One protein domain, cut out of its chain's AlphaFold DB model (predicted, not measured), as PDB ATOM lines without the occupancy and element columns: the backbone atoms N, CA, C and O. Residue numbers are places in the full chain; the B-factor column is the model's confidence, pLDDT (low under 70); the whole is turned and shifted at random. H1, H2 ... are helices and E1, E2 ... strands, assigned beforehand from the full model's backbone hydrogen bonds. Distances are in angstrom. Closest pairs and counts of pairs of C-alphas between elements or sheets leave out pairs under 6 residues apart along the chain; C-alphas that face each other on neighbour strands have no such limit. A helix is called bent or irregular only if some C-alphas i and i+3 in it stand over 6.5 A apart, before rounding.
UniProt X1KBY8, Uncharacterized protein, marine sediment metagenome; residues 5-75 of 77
ATOM      1  N   LEU A   5      -7.222  51.156  50.688       90.25
ATOM      2  CA  LEU A   5      -7.628  50.982  49.300       90.25
ATOM      3  C   LEU A   5      -9.114  50.614  49.226       90.25
ATOM      4  O   LEU A   5      -9.667  49.962  50.109       90.25
ATOM      5  N   ASP A   6      -9.787  51.009  48.151       88.44
ATOM      6  CA  ASP A   6     -11.157  50.558  47.899       88.44
ATOM      7  C   ASP A   6     -11.425  50.439  46.394       88.44
ATOM      8  O   ASP A   6     -10.592  50.790  45.555       88.44
ATOM      9  N   LEU A   7     -12.586  49.887  46.054       90.81
ATOM     10  CA  LEU A   7     -12.967  49.563  44.682       90.81
ATOM     11  C   LEU A   7     -14.035  50.529  44.171       90.81
ATOM     12  O   LEU A   7     -15.114  50.624  44.759       90.81
ATOM     13  N   ASP A   8     -13.768  51.186  43.045       90.12
ATOM     14  CA  ASP A   8     -14.758  51.970  42.306       90.12
ATOM     15  C   ASP A   8     -15.169  51.251  41.017       90.12
ATOM     16  O   ASP A   8     -14.347  50.636  40.335       90.12
ATOM     17  N   PHE A   9     -16.456  51.328  40.676       86.88
ATOM     18  CA  PHE A   9     -16.997  50.749  39.448       86.88
ATOM     19  C   PHE A   9     -17.368  51.857  38.478       86.88
ATOM     20  O   PHE A   9     -18.219  52.700  38.767       86.88
ATOM     21  N   VAL A  10     -16.786  51.795  37.285       84.56
ATOM     22  CA  VAL A  10     -16.992  52.804  36.254       84.56
ATOM     23  C   VAL A  10     -18.396  52.643  35.684       84.56
ATOM     24  O   VAL A  10     -18.728  51.622  35.077       84.56
ATOM     25  N   LYS A  11     -19.227  53.672  35.859       77.69
ATOM     26  CA  LYS A  11     -20.529  53.750  35.194       77.69
ATOM     27  C   LYS A  11     -20.315  54.002  33.694       77.69
ATOM     28  O   LYS A  11     -19.519  54.882  33.359       77.69
ATOM     29  N   PRO A  12     -21.013  53.282  32.796       71.31
ATOM     30  CA  PRO A  12     -20.958  53.570  31.367       71.31
ATOM     31  C   PRO A  12     -21.393  55.013  31.106       71.31
ATOM     32  O   PRO A  12     -22.374  55.488  31.690       71.31
ATOM     33  N   ARG A  13     -20.678  55.725  30.235       75.75
ATOM     34  CA  ARG A  13     -21.154  57.026  29.745       75.75
ATOM     35  C   ARG A  13     -22.343  56.793  28.811       75.75
ATOM     36  O   ARG A  13     -22.391  55.784  28.122       75.75
ATOM     37  N   LYS A  14     -23.284  57.744  28.739       69.75
ATOM     38  CA  LYS A  14     -24.496  57.630  27.893       69.75
ATOM     39  C   LYS A  14     -24.208  57.356  26.407       69.75
ATOM     40  O   LYS A  14     -25.089  56.885  25.705       69.75
ATOM     41  N   THR A  15     -23.005  57.682  25.937       75.50
ATOM     42  CA  THR A  15     -22.552  57.500  24.551       75.50
ATOM     43  C   THR A  15     -21.706  56.241  24.340       75.50
ATOM     44  O   THR A  15     -21.300  55.977  23.213       75.50
ATOM     45  N   GLU A  16     -21.375  55.494  25.396       73.69
ATOM     46  CA  GLU A  16     -20.628  54.239  25.280       73.69
ATOM     47  C   GLU A  16     -21.594  53.083  25.000       73.69
ATOM     48  O   GLU A  16     -22.646  52.965  25.632       73.69
ATOM     49  N   LEU A  17     -21.216  52.209  24.065       69.69
ATOM     50  CA  LEU A  17     -21.913  50.944  23.852       69.69
ATOM     51  C   LEU A  17     -21.893  50.115  25.150       69.69
ATOM     52  O   LEU A  17     -20.893  50.152  25.876       69.69
ATOM     53  N   PRO A  18     -22.963  49.357  25.452       67.75
ATOM     54  CA  PRO A  18     -22.968  48.470  26.605       67.75
ATOM     55  C   PRO A  18     -21.817  47.467  26.481       67.75
ATOM     56  O   PRO A  18     -21.711  46.729  25.505       67.75
ATOM     57  N   GLY A  19     -20.934  47.483  27.475       70.25
ATOM     58  CA  GLY A  19     -19.755  46.632  27.565       70.25
ATOM     59  C   GLY A  19     -19.645  45.996  28.949       70.25
ATOM     60  O   GLY A  19     -20.449  46.303  29.837       70.25
ATOM     61  N   PRO A  20     -18.660  45.107  29.159       73.00
ATOM     62  CA  PRO A  20     -18.469  44.470  30.450       73.00
ATOM     63  C   PRO A  20     -18.206  45.516  31.551       73.00
ATOM     64  O   PRO A  20     -17.624  46.573  31.280       73.00
ATOM     65  N   PRO A  21     -18.602  45.236  32.805       80.06
ATOM     66  CA  PRO A  21     -18.339  46.124  33.931       80.06
ATOM     67  C   PRO A  21     -16.841  46.416  34.073       80.06
ATOM     68  O   PRO A  21     -16.020  45.500  34.096       80.06
ATOM     69  N   ARG A  22     -16.490  47.695  34.215       84.75
ATOM     70  CA  ARG A  22     -15.114  48.154  34.456       84.75
ATOM     71  C   ARG A  22     -14.971  48.614  35.906       84.75
ATOM     72  O   ARG A  22     -15.921  49.149  36.481       84.75
ATOM     73  N   ALA A  23     -13.794  48.431  36.494       89.19
ATOM     74  CA  ALA A  23     -13.518  48.845  37.865       89.19
ATOM     75  C   ALA A  23     -12.067  49.306  38.031       89.19
ATOM     76  O   ALA A  23     -11.182  48.797  37.345       89.19
ATOM     77  N   HIS A  24     -11.834  50.230  38.961       91.38
ATOM     78  CA  HIS A  24     -10.506  50.691  39.370       91.38
ATOM     79  C   HIS A  24     -10.348  50.535  40.884       91.38
ATOM     80  O   HIS A  24     -11.300  50.729  41.640       91.38
ATOM     81  N   ILE A  25      -9.136  50.217  41.331       91.31
ATOM     82  CA  ILE A  25      -8.770  50.303  42.748       91.31
ATOM     83  C   ILE A  25      -8.234  51.712  42.987       91.31
ATOM     84  O   ILE A  25      -7.357  52.162  42.251       91.31
ATOM     85  N   TYR A  26      -8.764  52.407  43.988       88.94
ATOM     86  CA  TYR A  26      -8.341  53.760  44.333       88.94
ATOM     87  C   TYR A  26      -7.818  53.829  45.765       88.94
ATOM     88  O   TYR A  26      -8.187  53.032  46.631       88.94
ATOM     89  N   VAL A  27      -6.960  54.817  46.012       88.62
ATOM     90  CA  VAL A  27      -6.463  55.118  47.352       88.62
ATOM     91  C   VAL A  27      -7.495  55.990  48.059       88.62
ATOM     92  O   VAL A  27      -7.693  57.151  47.702       88.62
ATOM     93  N   LYS A  28      -8.188  55.419  49.041       83.94
ATOM     94  CA  LYS A  28      -9.279  56.077  49.773       83.94
ATOM     95  C   LYS A  28      -8.766  57.031  50.846       83.94
ATOM     96  O   LYS A  28      -9.372  58.070  51.084       83.94
ATOM     97  N   SER A  29      -7.656  56.685  51.485       80.00
ATOM     98  CA  SER A  29      -6.977  57.535  52.463       80.00
ATOM     99  C   SER A  29      -5.468  57.391  52.299       80.00
ATOM    100  O   SER A  29      -4.976  56.278  52.115       80.00
ATOM    101  N   TYR A  30      -4.745  58.513  52.309       74.12
ATOM    102  CA  TYR A  30      -3.296  58.536  52.115       74.12
ATOM    103  C   TYR A  30      -2.615  59.717  52.797       74.12
ATOM    104  O   TYR A  30      -3.226  60.764  53.011       74.12
ATOM    105  N   SER A  31      -1.320  59.554  53.068       70.12
ATOM    106  CA  SER A  31      -0.397  60.644  53.376       70.12
ATOM    107  C   SER A  31       0.230  61.145  52.086       70.12
ATOM    108  O   SER A  31       0.705  60.356  51.264       70.12
ATOM    109  N   LYS A  32       0.274  62.466  51.914       69.50
ATOM    110  CA  LYS A  32       1.020  63.086  50.820       69.50
ATOM    111  C   LYS A  32       2.395  63.510  51.321       69.50
ATOM    112  O   LYS A  32       2.497  64.254  52.292       69.50
ATOM    113  N   SER A  33       3.445  63.062  50.644       74.00
ATOM    114  CA  SER A  33       4.803  63.553  50.876       74.00
ATOM    115  C   SER A  33       4.982  64.965  50.319       74.00
ATOM    116  O   SER A  33       4.359  65.319  49.313       74.00
ATOM    117  N   ASN A  34       5.923  65.738  50.878       73.50
ATOM    118  CA  ASN A  34       6.355  67.003  50.266       73.50
ATOM    119  C   ASN A  34       6.903  66.802  48.838       73.50
ATOM    120  O   ASN A  34       6.865  67.722  48.027       73.50
ATOM    121  N   ARG A  35       7.349  65.577  48.520       78.19
ATOM    122  CA  ARG A  35       7.905  65.189  47.218       78.19
ATOM    123  C   ARG A  35       6.836  64.819  46.188       78.19
ATOM    124  O   ARG A  35       7.167  64.337  45.113       78.19
ATOM    125  N   GLY A  36       5.555  64.983  46.518       78.00
ATOM    126  CA  GLY A  36       4.438  64.654  45.629       78.00
ATOM    127  C   GLY A  36       4.069  63.170  45.581       78.00
ATOM    128  O   GLY A  36       3.069  62.829  44.954       78.00
ATOM    129  N   PHE A  37       4.811  62.298  46.271       80.56
ATOM    130  CA  PHE A  37       4.457  60.886  46.391       80.56
ATOM    131  C   PHE A  37       3.252  60.680  47.308       80.56
ATOM    132  O   PHE A  37       3.113  61.328  48.351       80.56
ATOM    133  N   ILE A  38       2.398  59.743  46.902       80.12
ATOM    134  CA  ILE A  38       1.296  59.219  47.698       80.12
ATOM    135  C   ILE A  38       1.780  57.904  48.297       80.12
ATOM    136  O   ILE A  38       2.050  56.957  47.559       80.12
ATOM    137  N   PHE A  39       1.900  57.854  49.620       84.44
ATOM    138  CA  PHE A  39       2.236  56.619  50.315       84.44
ATOM    139  C   PHE A  39       0.955  55.914  50.757       84.44
ATOM    140  O   PHE A  39      -0.009  56.558  51.172       84.44
ATOM    141  N   ILE A  40       0.950  54.586  50.648       85.44
ATOM    142  CA  ILE A  40      -0.146  53.704  51.089       85.44
ATOM    143  C   ILE A  40       0.180  52.987  52.409       85.44
ATOM    144  O   ILE A  40      -0.638  52.236  52.930       85.44
ATOM    145  N   THR A  41       1.362  53.256  52.958       86.38
ATOM    146  CA  THR A  41       1.837  52.806  54.268       86.38
ATOM    147  C   THR A  41       2.294  54.027  55.075       86.38
ATOM    148  O   THR A  41       2.641  55.054  54.478       86.38
ATOM    149  N   PRO A  42       2.301  53.952  56.416       86.38
ATOM    150  CA  PRO A  42       3.025  54.910  57.242       86.38
ATOM    151  C   PRO A  42       4.542  54.808  57.005       86.38
ATOM    152  O   PRO A  42       5.025  53.899  56.323       86.38
ATOM    153  N   ASP A  43       5.286  55.748  57.588       87.31
ATOM    154  CA  ASP A  43       6.744  55.656  57.672       87.31
ATOM    155  C   ASP A  43       7.115  54.489  58.598       87.31
ATOM    156  O   ASP A  43       6.729  54.482  59.767       87.31
ATOM    157  N   CYS A  44       7.774  53.474  58.042       90.38
ATOM    158  CA  CYS A  44       8.138  52.249  58.750       90.38
ATOM    159  C   CYS A  44       9.611  52.346  59.147       90.38
ATOM    160  O   CYS A  44      10.478  52.462  58.281       90.38
ATOM    161  N   VAL A  45       9.903  52.268  60.443       94.69
ATOM    162  CA  VAL A  45      11.269  52.398  60.978       94.69
ATOM    163  C   VAL A  45      11.957  51.045  61.166       94.69
ATOM    164  O   VAL A  45      13.126  50.984  61.547       94.69
ATOM    165  N   SER A  46      11.249  49.948  60.890       97.00
ATOM    166  CA  SER A  46      11.785  48.590  60.940       97.00
ATOM    167  C   SER A  46      11.232  47.705  59.825       97.00
ATOM    168  O   SER A  46      10.171  47.969  59.258       97.00
ATOM    169  N   ILE A  47      11.943  46.608  59.542       96.94
ATOM    170  CA  ILE A  47      11.480  45.602  58.582       96.94
ATOM    171  C   ILE A  47      10.166  44.947  59.028       96.94
ATOM    172  O   ILE A  47       9.284  44.761  58.203       96.94
ATOM    173  N   GLY A  48       9.991  44.693  60.330       97.75
ATOM    174  CA  GLY A  48       8.774  44.067  60.849       97.75
ATOM    175  C   GLY A  48       7.530  44.945  60.689       97.75
ATOM    176  O   GLY A  48       6.453  44.440  60.385       97.75
ATOM    177  N   GLU A  49       7.670  46.266  60.833       94.62
ATOM    178  CA  GLU A  49       6.581  47.208  60.536       94.62
ATOM    179  C   GLU A  49       6.228  47.212  59.047       94.62
ATOM    180  O   GLU A  49       5.051  47.189  58.690       94.62
ATOM    181  N   LEU A  50       7.239  47.187  58.173       94.31
ATOM    182  CA  LEU A  50       7.022  47.143  56.730       94.31
ATOM    183  C   LEU A  50       6.337  45.838  56.300       94.31
ATOM    184  O   LEU A  50       5.385  45.875  55.523       94.31
ATOM    185  N   GLU A  51       6.785  44.697  56.820       97.56
ATOM    186  CA  GLU A  51       6.179  43.385  56.567       97.56
ATOM    187  C   GLU A  51       4.729  43.334  57.055       97.56
ATOM    188  O   GLU A  51       3.842  42.912  56.312       97.56
ATOM    189  N   TYR A  52       4.454  43.857  58.252       95.38
ATOM    190  CA  TYR A  52       3.092  43.970  58.774       95.38
ATOM    191  C   TYR A  52       2.182  44.792  57.846       95.38
ATOM    192  O   TYR A  52       1.047  44.395  57.558       95.38
ATOM    193  N   GLU A  53       2.666  45.935  57.359       93.38
ATOM    194  CA  GLU A  53       1.911  46.789  56.442       93.38
ATOM    195  C   GLU A  53       1.683  46.111  55.082       93.38
ATOM    196  O   GLU A  53       0.584  46.213  54.528       93.38
ATOM    197  N   ILE A  54       2.667  45.364  54.570       94.75
ATOM    198  CA  ILE A  54       2.528  44.549  53.353       94.75
ATOM    199  C   ILE A  54       1.435  43.492  53.539       94.75
ATOM    200  O   ILE A  54       0.528  43.400  52.706       94.75
ATOM    201  N   ASP A  55       1.461  42.740  54.637       96.62
ATOM    202  CA  ASP A  55       0.463  41.708  54.931       96.62
ATOM    203  C   ASP A  55      -0.945  42.300  55.070       96.62
ATOM    204  O   ASP A  55      -1.936  41.721  54.603       96.62
ATOM    205  N   ARG A  56      -1.060  43.484  55.688       93.94
ATOM    206  CA  ARG A  56      -2.330  44.216  55.770       93.94
ATOM    207  C   ARG A  56      -2.845  44.583  54.377       93.94
ATOM    208  O   ARG A  56      -4.019  44.346  54.088       93.94
ATOM    209  N   LEU A  57      -1.988  45.135  53.517       92.94
ATOM    210  CA  LEU A  57      -2.347  45.524  52.149       92.94
ATOM    211  C   LEU A  57      -2.756  44.313  51.301       92.94
ATOM    212  O   LEU A  57      -3.728  44.388  50.549       92.94
ATOM    213  N   GLN A  58      -2.075  43.174  51.448       95.69
ATOM    214  CA  GLN A  58      -2.454  41.935  50.765       95.69
ATOM    215  C   GLN A  58      -3.866  41.478  51.152       95.69
ATOM    216  O   GLN A  58      -4.660  41.127  50.275       95.69
ATOM    217  N   LYS A  59      -4.209  41.523  52.447       95.06
ATOM    218  CA  LYS A  59      -5.565  41.197  52.931       95.06
ATOM    219  C   LYS A  59      -6.612  42.146  52.353       95.06
ATOM    220  O   LYS A  59      -7.649  41.689  51.873       95.06
ATOM    221  N   GLU A  60      -6.327  43.446  52.336       93.25
ATOM    222  CA  GLU A  60      -7.231  44.454  51.771       93.25
ATOM    223  C   GLU A  60      -7.478  44.230  50.268       93.25
ATOM    224  O   GLU A  60      -8.624  44.255  49.806       93.25
ATOM    225  N   LEU A  61      -6.424  43.924  49.504       94.31
ATOM    226  CA  LEU A  61      -6.530  43.593  48.080       94.31
ATOM    227  C   LEU A  61      -7.326  42.308  47.833       94.31
ATOM    228  O   LEU A  61      -8.079  42.231  46.858       94.31
ATOM    229  N   GLU A  62      -7.203  41.305  48.700       96.31
ATOM    230  CA  GLU A  62      -7.997  40.080  48.601       96.31
ATOM    231  C   GLU A  62      -9.487  40.351  48.859       96.31
ATOM    232  O   GLU A  62     -10.357  39.833  48.154       96.31
ATOM    233  N   ASP A  63      -9.821  41.231  49.800       93.56
ATOM    234  CA  ASP A  63     -11.212  41.621  50.033       93.56
ATOM    235  C   ASP A  63     -11.785  42.447  48.875       93.56
ATOM    236  O   ASP A  63     -12.930  42.230  48.455       93.56
ATOM    237  N   ILE A  64     -10.976  43.324  48.276       93.75
ATOM    238  CA  ILE A  64     -11.315  44.012  47.025       93.75
ATOM    239  C   ILE A  64     -11.552  43.004  45.894       93.75
ATOM    240  O   ILE A  64     -12.551  43.112  45.180       93.75
ATOM    241  N   ARG A  65     -10.701  41.982  45.754       93.62
ATOM    242  CA  ARG A  65     -10.863  40.912  44.758       93.62
ATOM    243  C   ARG A  65     -12.192  40.182  44.939       93.62
ATOM    244  O   ARG A  65     -12.904  39.966  43.954       93.62
ATOM    245  N   LYS A  66     -12.576  39.843  46.173       92.69
ATOM    246  CA  LYS A  66     -13.882  39.226  46.475       92.69
ATOM    247  C   LYS A  66     -15.043  40.144  46.083       92.69
ATOM    248  O   LYS A  66     -15.992  39.675  45.449       92.69
ATOM    249  N   LYS A  67     -14.973  41.444  46.406       88.88
ATOM    250  CA  LYS A  67     -15.983  42.444  45.996       88.88
ATOM    251  C   LYS A  67     -16.095  42.534  44.469       88.88
ATOM    252  O   LYS A  67     -17.203  42.491  43.934       88.88
ATOM    253  N   ALA A  68     -14.961  42.602  43.770       89.25
ATOM    254  CA  ALA A  68     -14.898  42.665  42.312       89.25
ATOM    255  C   ALA A  68     -15.528  41.427  41.667       89.25
ATOM    256  O   ALA A  68     -16.408  41.563  40.819       89.25
ATOM    257  N   ARG A  69     -15.157  40.224  42.125       88.88
ATOM    258  CA  ARG A  69     -15.720  38.961  41.623       88.88
ATOM    259  C   ARG A  69     -17.236  38.917  41.762       88.88
ATOM    260  O   ARG A  69     -17.906  38.584  40.795       88.88
ATOM    261  N   ARG A  70     -17.790  39.310  42.914       83.81
ATOM    262  CA  ARG A  70     -19.250  39.324  43.126       83.81
ATOM    263  C   ARG A  70     -19.978  40.220  42.126       83.81
ATOM    264  O   ARG A  70     -21.023  39.830  41.624       83.81
ATOM    265  N   LYS A  71     -19.437  41.403  41.830       80.12
ATOM    266  CA  LYS A  71     -20.118  42.381  40.972       80.12
ATOM    267  C   LYS A  71     -19.870  42.155  39.481       80.12
ATOM    268  O   LYS A  71     -20.777  42.381  38.696       80.12
ATOM    269  N   ILE A  72     -18.677  41.700  39.094       79.50
ATOM    270  CA  ILE A  72     -18.345  41.411  37.692       79.50
ATOM    271  C   ILE A  72     -18.940  40.061  37.273       79.50
ATOM    272  O   ILE A  72     -19.629  39.998  36.262       79.50
ATOM    273  N   ALA A  73     -18.755  38.997  38.064       66.88
ATOM    274  CA  ALA A  73     -19.309  37.678  37.740       66.88
ATOM    275  C   ALA A  73     -20.829  37.599  37.970       66.88
ATOM    276  O   ALA A  73     -21.507  36.811  37.319       66.88
ATOM    277  N   GLY A  74     -21.382  38.440  38.854       57.25
ATOM    278  CA  GLY A  74     -22.828  38.559  39.058       57.25
ATOM    279  C   GLY A  74     -23.596  39.136  37.861       57.25
ATOM    280  O   GLY A  74     -24.818  39.099  37.875       57.25
ATOM    281  N   ILE A  75     -22.900  39.653  36.840       53.09
ATOM    282  CA  ILE A  75     -23.487  40.206  35.605       53.09
ATOM    283  C   ILE A  75     -23.401  39.195  34.438       53.09
ATOM    284  O   ILE A  75     -23.942  39.433  33.366       53.09
TER     285      ILE A  75
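AT A GLANCE: This is residues 5 to 75 of the 77 residues of an uncharacterized protein of marine sediment metagenome (UniProt X1KBY8). A two-stranded antiparallel hairpin, E1 and E2, packs on one side of a single long helix, H1, with E1 making more of the contact than E2. H1 makes most of the length and runs on beyond the strands at its first end, while residues 13 to 19 of the loop between the strands stick out, and residues 30 to 46 make a long looped return from E2 to H1. The printed part has 71 residues, with two named strands and one named helix in the order E1, E2, H1, and its class is mixed, helices and strands. It is only just loose, close to extended, with a radius of gyration of the C-alphas of 16.2 A, and its outline is flat, spanning 49 by 28 by 12 A.

IN THESE COORDINATES: E1 is residues 5 to 10, with C-alpha 5 at (-7.628, 50.982, 49.300), and measures 16.2 A from first to last C-alpha. E2 is the longest strand by residues, residues 22 to 29, and measures 21.9 A. H1 is residues 47 to 73 and measures 38.0 A, from C-alpha 47 at (11.480, 45.602, 58.582) to C-alpha 73 at (-19.309, 37.678, 37.740); it is not bent.

HOW THE PARTS SIT: E1 and E2 form a hairpin of antiparallel neighbour strands, with 145 degrees between their N-to-C directions. The C-alphas of Phe 9 and Ala 23 face each other at 4.3 A. N 8 and O 24 are within hydrogen-bond range at 2.9 A, and so are N 6 and O 26 at 3.0 A. The closest C-alphas of E1 and H1 are those of Leu 7 and Ile 64, 6.2 A apart, and 6 pairs of their C-alphas are within 8 A. The closest C-alphas of E2 and H1 are those of Ala 23 and Ala 68, 7.7 A apart, the one pair within 8 A. Residues 57 to 72 of H1 make its C-alpha pairs within 10 A of the sheet, 20 with E1 and 10 with E2. In H1 every O i to N i+4 pair is within hydrogen-bond range. Between E2 and H1, residues 31 to 32 pair with residues 38 to 39 as short antiparallel stretches.

THE WHOLE: The two C-alphas farthest apart are those of Thr 15 and Ser 46, at 50.8 A. The printed part runs from residue 5 to 75 without a cut, and its first and last C-alphas are 23.6 A apart. Both links are long, with 11 residues from E1 to E2 and 17 from E2 to H1. Residues 13 to 19 stand free. The mean pLDDT of the printed part is 84.6, and residues 14, 17 to 18, 32 and 73 to 75 are under 70.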